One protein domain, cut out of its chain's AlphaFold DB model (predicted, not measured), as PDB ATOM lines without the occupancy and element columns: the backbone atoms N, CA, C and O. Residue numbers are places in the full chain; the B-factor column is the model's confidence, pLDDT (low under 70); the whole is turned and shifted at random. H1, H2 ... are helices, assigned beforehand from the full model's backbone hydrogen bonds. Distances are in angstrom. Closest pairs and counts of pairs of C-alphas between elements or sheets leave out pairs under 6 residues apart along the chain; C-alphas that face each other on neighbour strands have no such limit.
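Overview. This is residues 12 to 77 of the 270 residues of the protein "CCHC-type domain-containing protein" of Perkinsus marinus (strain ATCC 50983 / TXsc) (UniProt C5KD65). One long helix, H4, has three shorter helices, H1, H2 and H3, packed on one side of it in an arc, with H2 between H1 and H3. H1 and H2 cross H4 at a slant and H3 stands nearly square to it: H2 packs on its first half, H1 and H3 on parts of its later half, and residues 48 to 56 run back past H4 to the place where it begins. The printed part has 66 residues, with four named helices in the order H1, H2, H3, H4 and no named strand, and its class is all helix. It is compact, with a radius of gyration of the C-alphas of 11.2 A, and rounded, spanning 34 by 26 by 18 A.

Arrangement. H1, residues 12 to 21, touches H2, residues 27 to 37, at a steep tilt of 66 degrees, opposite ways; their closest C-alphas, those of Ile 18 and Arg 30, are 6.3 A apart. H2 is close to but not clearly touching H3, residues 40 to 47; their closest C-alphas, those of Lys 35 and Trp 43, are 6.6 A apart. H1 and H3 are apart. H4, residues 57 to 75, is the hub, touching the three other helices. With residues 57 to 64 alone it touches H2, at a steep tilt of 42 degrees, the same way; the closest C-alphas, those of Ala 27 and Glu 61, are 5.3 A apart. With residues 67 to 71 alone it touches H3, about perpendicular at 74 degrees; the closest C-alphas, those of Leu 46 and Lys 70, are 6.6 A apart. With residues 68 to 75 alone it touches H1, opposite ways, at a tilt of 38 degrees that is only just steep; the closest C-alphas, those of Thr 12 and Arg 72, are 5.4 A apart. The helix packing is mostly crossed, with 0 of the 4 touching pairs at a shallow tilt. In H1, H2 and H3 every O i to N i+4 pair is within hydrogen-bond range; in H4 13 of 15 are.

Along the chain. H1 begins at C-alpha 12, at (336.199, 223.475, 334.218), and is 14.3 A from first to last C-alpha. H2 is 15.0 A long and H3 10.5 A. H4 is 26.9 A long, from C-alpha 57 at (347.238, 209.010, 319.691) to C-alpha 75 at (333.596, 219.455, 340.433).

Size, cuts and confidence. The two C-alphas farthest apart, those of Arg 55 and Thr 77, are 35.2 A from each other. The printed part has no cut. The links from H1 to H2 and from H2 to H3 are tight, the link from H3 to H4 is short, and no link is long. The mean pLDDT of the printed part is 90.3, and residues 54 to 55 are under 70.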
ATOM      1  N   THR A  12     335.989 222.662 335.417       92.00
ATOM      2  CA  THR A  12     336.199 223.475 334.218       92.00
ATOM      3  C   THR A  12     337.528 224.221 334.257       92.00
ATOM      4  O   THR A  12     338.276 224.146 333.278       92.00
ATOM      5  N   MET A  13     337.847 224.924 335.348       91.88
ATOM      6  CA  MET A  13     339.085 225.704 335.425       91.88
ATOM      7  C   MET A  13     340.323 224.828 335.322       91.88
ATOM      8  O   MET A  13     341.251 225.162 334.587       91.88
ATOM      9  N   PHE A  14     340.303 223.655 335.951       95.19
ATOM     10  CA  PHE A  14     341.396 222.708 335.792       95.19
ATOM     11  C   PHE A  14     341.503 222.169 334.354       95.19
ATOM     12  O   PHE A  14     342.605 221.993 333.840       95.19
ATOM     13  N   CYS A  15     340.384 221.969 333.641       94.31
ATOM     14  CA  CYS A  15     340.441 221.617 332.216       94.31
ATOM     15  C   CYS A  15     341.106 222.714 331.372       94.31
ATOM     16  O   CYS A  15     341.903 222.397 330.494       94.31
ATOM     17  N   ARG A  16     340.800 223.991 331.638       90.69
ATOM     18  CA  ARG A  16     341.439 225.115 330.935       90.69
ATOM     19  C   ARG A  16     342.928 225.195 331.227       90.69
ATOM     20  O   ARG A  16     343.703 225.511 330.334       90.69
ATOM     21  N   GLU A  17     343.325 224.891 332.456       92.31
ATOM     22  CA  GLU A  17     344.732 224.838 332.836       92.31
ATOM     23  C   GLU A  17     345.491 223.758 332.065       92.31
ATOM     24  O   GLU A  17     346.600 224.027 331.617       92.31
ATOM     25  N   ILE A  18     344.886 222.585 331.830       94.00
ATOM     26  CA  ILE A  18     345.477 221.566 330.948       94.00
ATOM     27  C   ILE A  18     345.722 222.151 329.552       94.00
ATOM     28  O   ILE A  18     346.811 221.985 329.009       94.00
ATOM     29  N   ASP A  19     344.728 222.825 328.965       90.19
ATOM     30  CA  ASP A  19     344.846 223.383 327.612       90.19
ATOM     31  C   ASP A  19     345.864 224.527 327.529       90.19
ATOM     32  O   ASP A  19     346.598 224.608 326.547       90.19
ATOM     33  N   PHE A  20     345.940 225.373 328.559       88.25
ATOM     34  CA  PHE A  20     346.876 226.495 328.626       88.25
ATOM     35  C   PHE A  20     348.315 226.036 328.890       88.25
ATOM     36  O   PHE A  20     349.230 226.407 328.164       88.25
ATOM     37  N   ALA A  21     348.532 225.189 329.901       88.75
ATOM     38  CA  ALA A  21     349.865 224.694 330.251       88.75
ATOM     39  C   ALA A  21     350.489 223.849 329.131       88.75
ATOM     40  O   ALA A  21     351.709 223.735 329.044       88.75
ATOM     41  N   MET A  22     349.648 223.252 328.287       90.38
ATOM     42  CA  MET A  22     350.045 222.353 327.210       90.38
ATOM     43  C   MET A  22     349.593 222.874 325.842       90.38
ATOM     44  O   MET A  22     349.284 222.084 324.936       90.38
ATOM     45  N   GLU A  23     349.541 224.198 325.690       88.75
ATOM     46  CA  GLU A  23     349.210 224.847 324.427       88.75
ATOM     47  C   GLU A  23     350.149 224.350 323.313       88.75
ATOM     48  O   GLU A  23     351.346 224.153 323.511       88.75
ATOM     49  N   GLY A  24     349.591 224.033 322.141       87.69
ATOM     50  CA  GLY A  24     350.346 223.466 321.014       87.69
ATOM     51  C   GLY A  24     350.746 221.987 321.145       87.69
ATOM     52  O   GLY A  24     351.104 221.367 320.144       87.69
ATOM     53  N   HIS A  25     350.625 221.368 322.324       90.56
ATOM     54  CA  HIS A  25     350.932 219.946 322.505       90.56
ATOM     55  C   HIS A  25     349.753 219.027 322.157       90.56
ATOM     56  O   HIS A  25     348.584 219.414 322.238       90.56
ATOM     57  N   ASN A  26     350.069 217.778 321.798       90.38
ATOM     58  CA  ASN A  26     349.086 216.756 321.433       90.38
ATOM     59  C   ASN A  26     348.351 216.160 322.656       90.38
ATOM     60  O   ASN A  26     348.756 216.332 323.808       90.38
ATOM     61  N   ALA A  27     347.284 215.400 322.392       90.12
ATOM     62  CA  ALA A  27     346.442 214.794 323.426       90.12
ATOM     63  C   ALA A  27     347.189 213.838 324.369       90.12
ATOM     64  O   ALA A  27     346.824 213.730 325.540       90.12
ATOM     65  N   VAL A  28     348.237 213.158 323.888       90.38
ATOM     66  CA  VAL A  28     349.052 212.257 324.716       90.38
ATOM     67  C   VAL A  28     349.760 213.066 325.795       90.38
ATOM     68  O   VAL A  28     349.633 212.758 326.979       90.38
ATOM     69  N   THR A  29     350.455 214.135 325.401       91.62
ATOM     70  CA  THR A  29     351.189 214.986 326.340       91.62
ATOM     71  C   THR A  29     350.238 215.662 327.326       91.62
ATOM     72  O   THR A  29     350.509 215.643 328.522       91.62
ATOM     73  N   ARG A  30     349.084 216.166 326.864       94.00
ATOM     74  CA  ARG A  30     348.046 216.754 327.735       94.00
ATOM     75  C   ARG A  30     347.514 215.766 328.767       94.00
ATOM     76  O   ARG A  30     347.408 216.088 329.946       94.00
ATOM     77  N   TYR A  31     347.201 214.547 328.338       92.38
ATOM     78  CA  TYR A  31     346.670 213.513 329.220       92.38
ATOM     79  C   TYR A  31     347.696 213.058 330.264       92.38
ATOM     80  O   TYR A  31     347.355 212.882 331.433       92.38
ATOM     81  N   LEU A  32     348.959 212.884 329.862       91.50
ATOM     82  CA  LEU A  32     350.042 212.533 330.783       91.50
ATOM     83  C   LEU A  32     350.367 213.681 331.744       91.50
ATOM     84  O   LEU A  32     350.611 213.433 332.924       91.50
ATOM     85  N   TRP A  33     350.303 214.928 331.275       95.00
ATOM     86  CA  TRP A  33     350.411 216.096 332.143       95.00
ATOM     87  C   TRP A  33     349.297 216.104 333.190       95.00
ATOM     88  O   TRP A  33     349.585 216.241 334.377       95.00
ATOM     89  N   ALA A  34     348.047 215.858 332.783       95.25
ATOM     90  CA  ALA A  34     346.921 215.763 333.707       95.25
ATOM     91  C   ALA A  34     347.116 214.630 334.728       95.25
ATOM     92  O   ALA A  34     346.888 214.839 335.914       95.25
ATOM     93  N   LYS A  35     347.615 213.459 334.306       94.00
ATOM     94  CA  LYS A  35     347.946 212.343 335.212       94.00
ATOM     95  C   LYS A  35     348.923 212.751 336.312       94.00
ATOM     96  O   LYS A  35     348.737 212.362 337.457       94.00
ATOM     97  N   ASN A  36     349.946 213.525 335.960       94.75
ATOM     98  CA  ASN A  36     350.972 213.970 336.904       94.75
ATOM     99  C   ASN A  36     350.529 215.164 337.759       94.75
ATOM    100  O   ASN A  36     351.179 215.479 338.750       94.75
ATOM    101  N   ASN A  37     349.442 215.834 337.374       96.44
ATOM    102  CA  ASN A  37     348.942 217.025 338.050       96.44
ATOM    103  C   ASN A  37     347.620 216.808 338.781       96.44
ATOM    104  O   ASN A  37     347.141 217.762 339.376       96.44
ATOM    105  N   ILE A  38     347.051 215.605 338.795       96.69
ATOM    106  CA  ILE A  38     345.893 215.233 339.617       96.69
ATOM    107  C   ILE A  38     346.375 214.297 340.730       96.69
ATOM    108  O   ILE A  38     347.216 213.436 340.478       96.69
ATOM    109  N   ASP A  39     345.828 214.441 341.940       95.88
ATOM    110  CA  ASP A  39     346.068 213.494 343.037       95.88
ATOM    111  C   ASP A  39     345.899 212.032 342.572       95.88
ATOM    112  O   ASP A  39     344.961 211.695 341.850       95.88
ATOM    113  N   ALA A  40     346.791 211.133 342.994       93.94
ATOM    114  CA  ALA A  40     346.830 209.762 342.485       93.94
ATOM    115  C   ALA A  40     345.563 208.952 342.829       93.94
ATOM    116  O   ALA A  40     345.111 208.118 342.030       93.94
ATOM    117  N   GLY A  41     344.975 209.186 344.008       93.56
ATOM    118  CA  GLY A  41     343.718 208.564 344.417       93.56
ATOM    119  C   GLY A  41     342.550 209.083 343.582       93.56
ATOM    120  O   GLY A  41     341.740 208.302 343.069       93.56
ATOM    121  N   LEU A  42     342.501 210.397 343.379       95.56
ATOM    122  CA  LEU A  42     341.504 211.053 342.547       95.56
ATOM    123  C   LEU A  42     341.620 210.658 341.070       95.56
ATOM    124  O   LEU A  42     340.608 210.354 340.438       95.56
ATOM    125  N   TRP A  43     342.833 210.577 340.525       95.25
ATOM    126  CA  TRP A  43     343.096 210.139 339.156       95.25
ATOM    127  C   TRP A  43     342.482 208.767 338.888       95.25
ATOM    128  O   TRP A  43     341.786 208.571 337.888       95.25
ATOM    129  N   ARG A  44     342.685 207.822 339.811       93.88
ATOM    130  CA  ARG A  44     342.124 206.469 339.721       93.88
ATOM    131  C   ARG A  44     340.598 206.501 339.698       93.88
ATOM    132  O   ARG A  44     339.987 205.839 338.860       93.88
ATOM    133  N   LYS A  45     339.978 207.320 340.555       94.00
ATOM    134  CA  LYS A  45     338.519 207.519 340.574       94.00
ATOM    135  C   LYS A  45     338.023 208.138 339.270       94.00
ATOM    136  O   LYS A  45     337.049 207.648 338.705       94.00
ATOM    137  N   LEU A  46     338.679 209.177 338.753       94.25
ATOM    138  CA  LEU A  46     338.291 209.868 337.520       94.25
ATOM    139  C   LEU A  46     338.431 208.967 336.293       94.25
ATOM    140  O   LEU A  46     337.511 208.873 335.483       94.25
ATOM    141  N   THR A  47     339.514 208.211 336.194       92.75
ATOM    142  CA  THR A  47     339.754 207.306 335.063       92.75
ATOM    143  C   THR A  47     339.044 205.959 335.186       92.75
ATOM    144  O   THR A  47     339.118 205.168 334.259       92.75
ATOM    145  N   ASN A  48     338.317 205.683 336.278       88.94
ATOM    146  CA  ASN A  48     337.789 204.341 336.591       88.94
ATOM    147  C   ASN A  48     338.894 203.267 336.594       88.94
ATOM    148  O   ASN A  48     338.644 202.134 336.196       88.94
ATOM    149  N   ALA A  49     340.120 203.643 336.969       85.06
ATOM    150  CA  ALA A  49     341.309 202.799 336.882       85.06
ATOM    151  C   ALA A  49     341.570 202.182 335.488       85.06
ATOM    152  O   ALA A  49     342.285 201.189 335.394       85.06
ATOM    153  N   THR A  50     341.024 202.744 334.401       82.44
ATOM    154  CA  THR A  50     341.316 202.241 333.053       82.44
ATOM    155  C   THR A  50     342.753 202.561 332.675       82.44
ATOM    156  O   THR A  50     343.174 203.718 332.785       82.44
ATOM    157  N   GLU A  51     343.477 201.572 332.164       77.25
ATOM    158  CA  GLU A  51     344.804 201.800 331.606       77.25
ATOM    159  C   GLU A  51     344.722 202.660 330.335       77.25
ATOM    160  O   GLU A  51     343.781 202.525 329.542       77.25
ATOM    161  N   PRO A  52     345.667 203.595 330.138       75.94
ATOM    162  CA  PRO A  52     345.703 204.385 328.926       75.94
ATOM    163  C   PRO A  52     346.063 203.501 327.717       75.94
ATOM    164  O   PRO A  52     346.885 202.592 327.840       75.94
ATOM    165  N   PRO A  53     345.504 203.784 326.531       71.81
ATOM    166  CA  PRO A  53     345.787 203.030 325.316       71.81
ATOM    167  C   PRO A  53     347.277 203.083 324.969       71.81
ATOM    168  O   PRO A  53     347.845 204.162 324.798       71.81
ATOM    169  N   ALA A  54     347.917 201.928 324.801       69.31
ATOM    170  CA  ALA A  54     349.290 201.890 324.319       69.31
ATOM    171  C   ALA A  54     349.331 202.288 322.830       69.31
ATOM    172  O   ALA A  54     348.627 201.714 322.003       69.31
ATOM    173  N   ARG A  55     350.196 203.249 322.476       66.50
ATOM    174  CA  ARG A  55     350.613 203.565 321.090       66.50
ATOM    175  C   ARG A  55     349.558 204.172 320.144       66.50
ATOM    176  O   ARG A  55     349.874 204.370 318.975       66.50
ATOM    177  N   CYS A  56     348.356 204.534 320.606       77.38
ATOM    178  CA  CYS A  56     347.332 205.157 319.752       77.38
ATOM    179  C   CYS A  56     347.009 206.602 320.162       77.38
ATOM    180  O   CYS A  56     346.264 206.834 321.115       77.38
ATOM    181  N   HIS A  57     347.500 207.592 319.405       72.81
ATOM    182  CA  HIS A  57     347.238 209.010 319.691       72.81
ATOM    183  C   HIS A  57     345.744 209.383 319.598       72.81
ATOM    184  O   HIS A  57     345.275 210.227 320.357       72.81
ATOM    185  N   GLN A  58     344.974 208.740 318.706       75.00
ATOM    186  CA  GLN A  58     343.538 209.009 318.523       75.00
ATOM    187  C   GLN A  58     342.734 208.592 319.756       75.00
ATOM    188  O   GLN A  58     341.753 209.244 320.118       75.00
ATOM    189  N   SER A  59     343.165 207.538 320.447       85.44
ATOM    190  CA  SER A  59     342.499 207.083 321.661       85.44
ATOM    191  C   SER A  59     342.749 208.036 322.840       85.44
ATOM    192  O   SER A  59     341.839 208.252 323.639       85.44
ATOM    193  N   TYR A  60     343.911 208.698 322.922       89.50
ATOM    194  CA  TYR A  60     344.163 209.716 323.958       89.50
ATOM    195  C   TYR A  60     343.228 210.924 323.849       89.50
ATOM    196  O   TYR A  60     342.784 211.433 324.874       89.50
ATOM    197  N   GLU A  61     342.842 211.324 322.637       90.62
ATOM    198  CA  GLU A  61     341.836 212.372 322.419       90.62
ATOM    199  C   GLU A  61     340.485 211.995 323.053       90.62
ATOM    200  O   GLU A  61     339.796 212.812 323.666       90.62
ATOM    201  N   HIS A  62     340.084 210.726 322.934       91.12
ATOM    202  CA  HIS A  62     338.875 210.224 323.584       91.12
ATOM    203  C   HIS A  62     339.015 210.200 325.114       91.12
ATOM    204  O   HIS A  62     338.106 210.639 325.825       91.12
ATOM    205  N   HIS A  63     340.150 209.721 325.629       91.25
ATOM    206  CA  HIS A  63     340.410 209.653 327.068       91.25
ATOM    207  C   HIS A  63     340.473 211.042 327.712       91.25
ATOM    208  O   HIS A  63     339.888 211.235 328.777       91.25
ATOM    209  N   LEU A  64     341.106 212.016 327.056       93.69
ATOM    210  CA  LEU A  64     341.166 213.400 327.515       93.69
ATOM    211  C   LEU A  64     339.768 214.027 327.546       93.69
ATOM    212  O   LEU A  64     339.349 214.538 328.583       93.69
ATOM    213  N   ARG A  65     338.978 213.882 326.472       94.00
ATOM    214  CA  ARG A  65     337.581 214.356 326.449       94.00
ATOM    215  C   ARG A  65     336.727 213.714 327.544       94.00
ATOM    216  O   ARG A  65     335.912 214.393 328.171       94.00
ATOM    217  N   ARG A  66     336.897 212.411 327.795       94.56
ATOM    218  CA  ARG A  66     336.193 211.691 328.867       94.56
ATOM    219  C   ARG A  66     336.621 212.173 330.255       94.56
ATOM    220  O   ARG A  66     335.749 212.363 331.103       94.56
ATOM    221  N   LEU A  67     337.918 212.396 330.469       95.62
ATOM    222  CA  LEU A  67     338.465 212.961 331.702       95.62
ATOM    223  C   LEU A  67     337.875 214.350 331.970       95.62
ATOM    224  O   LEU A  67     337.270 214.545 333.020       95.62
ATOM    225  N   CYS A  68     337.960 215.271 331.005       95.69
ATOM    226  CA  CYS A  68     337.412 216.622 331.137       95.69
ATOM    227  C   CYS A  68     335.907 216.609 331.421       95.69
ATOM    228  O   CYS A  68     335.434 217.319 332.303       95.69
ATOM    229  N   ARG A  69     335.137 215.754 330.731       95.19
ATOM    230  CA  ARG A  69     333.698 215.603 331.001       95.19
ATOM    231  C   ARG A  69     333.429 215.183 332.444       95.19
ATOM    232  O   ARG A  69     332.488 215.680 333.053       95.19
ATOM    233  N   LYS A  70     334.224 214.255 332.979       95.94
ATOM    234  CA  LYS A  70     334.033 213.756 334.340       95.94
ATOM    235  C   LYS A  70     334.492 214.757 335.395       95.94
ATOM    236  O   LYS A  70     333.778 214.929 336.368       95.94
ATOM    237  N   LEU A  71     335.603 215.458 335.161       96.38
ATOM    238  CA  LEU A  71     336.042 216.578 335.997       96.38
ATOM    239  C   LEU A  71     334.928 217.615 336.150       96.38
ATOM    240  O   LEU A  71     334.524 217.901 337.268       96.38
ATOM    241  N   ARG A  72     334.376 218.093 335.029       94.50
ATOM    242  CA  ARG A  72     333.263 219.054 335.031       94.50
ATOM    243  C   ARG A  72     332.047 218.502 335.767       94.50
ATOM    244  O   ARG A  72     331.569 219.107 336.711       94.50
ATOM    245  N   LYS A  73     331.604 217.288 335.420       94.12
ATOM    246  CA  LYS A  73     330.447 216.651 336.071       94.12
ATOM    247  C   LYS A  73     330.606 216.510 337.592       94.12
ATOM    248  O   LYS A  73     329.605 216.517 338.296       94.12
ATOM    249  N   THR A  74     331.824 216.299 338.086       95.50
ATOM    250  CA  THR A  74     332.076 216.046 339.511       95.50
ATOM    251  C   THR A  74     332.352 217.323 340.304       95.50
ATOM    252  O   THR A  74     331.948 217.393 341.461       95.50
ATOM    253  N   PHE A  75     333.027 218.310 339.708       95.69
ATOM    254  CA  PHE A  75     333.596 219.455 340.433       95.69
ATOM    255  C   PHE A  75     333.028 220.821 340.035       95.69
ATOM    256  O   PHE A  75     333.388 221.822 340.648       95.69
ATOM    257  N   ASP A  76     332.137 220.887 339.047       94.75
ATOM    258  CA  ASP A  76     331.390 222.107 338.722       94.75
ATOM    259  C   ASP A  76     330.103 222.152 339.570       94.75
ATOM    260  O   ASP A  76     328.999 221.996 339.051       94.75
ATOM    261  N   THR A  77     330.262 222.261 340.896       94.06
ATOM    262  CA  THR A  77     329.157 222.267 341.877       94.06
ATOM    263  C   THR A  77     328.645 223.674 342.187       94.06
ATOM    264  O   THR A  77     329.289 224.666 341.837       94.06
TER     265      THR A  77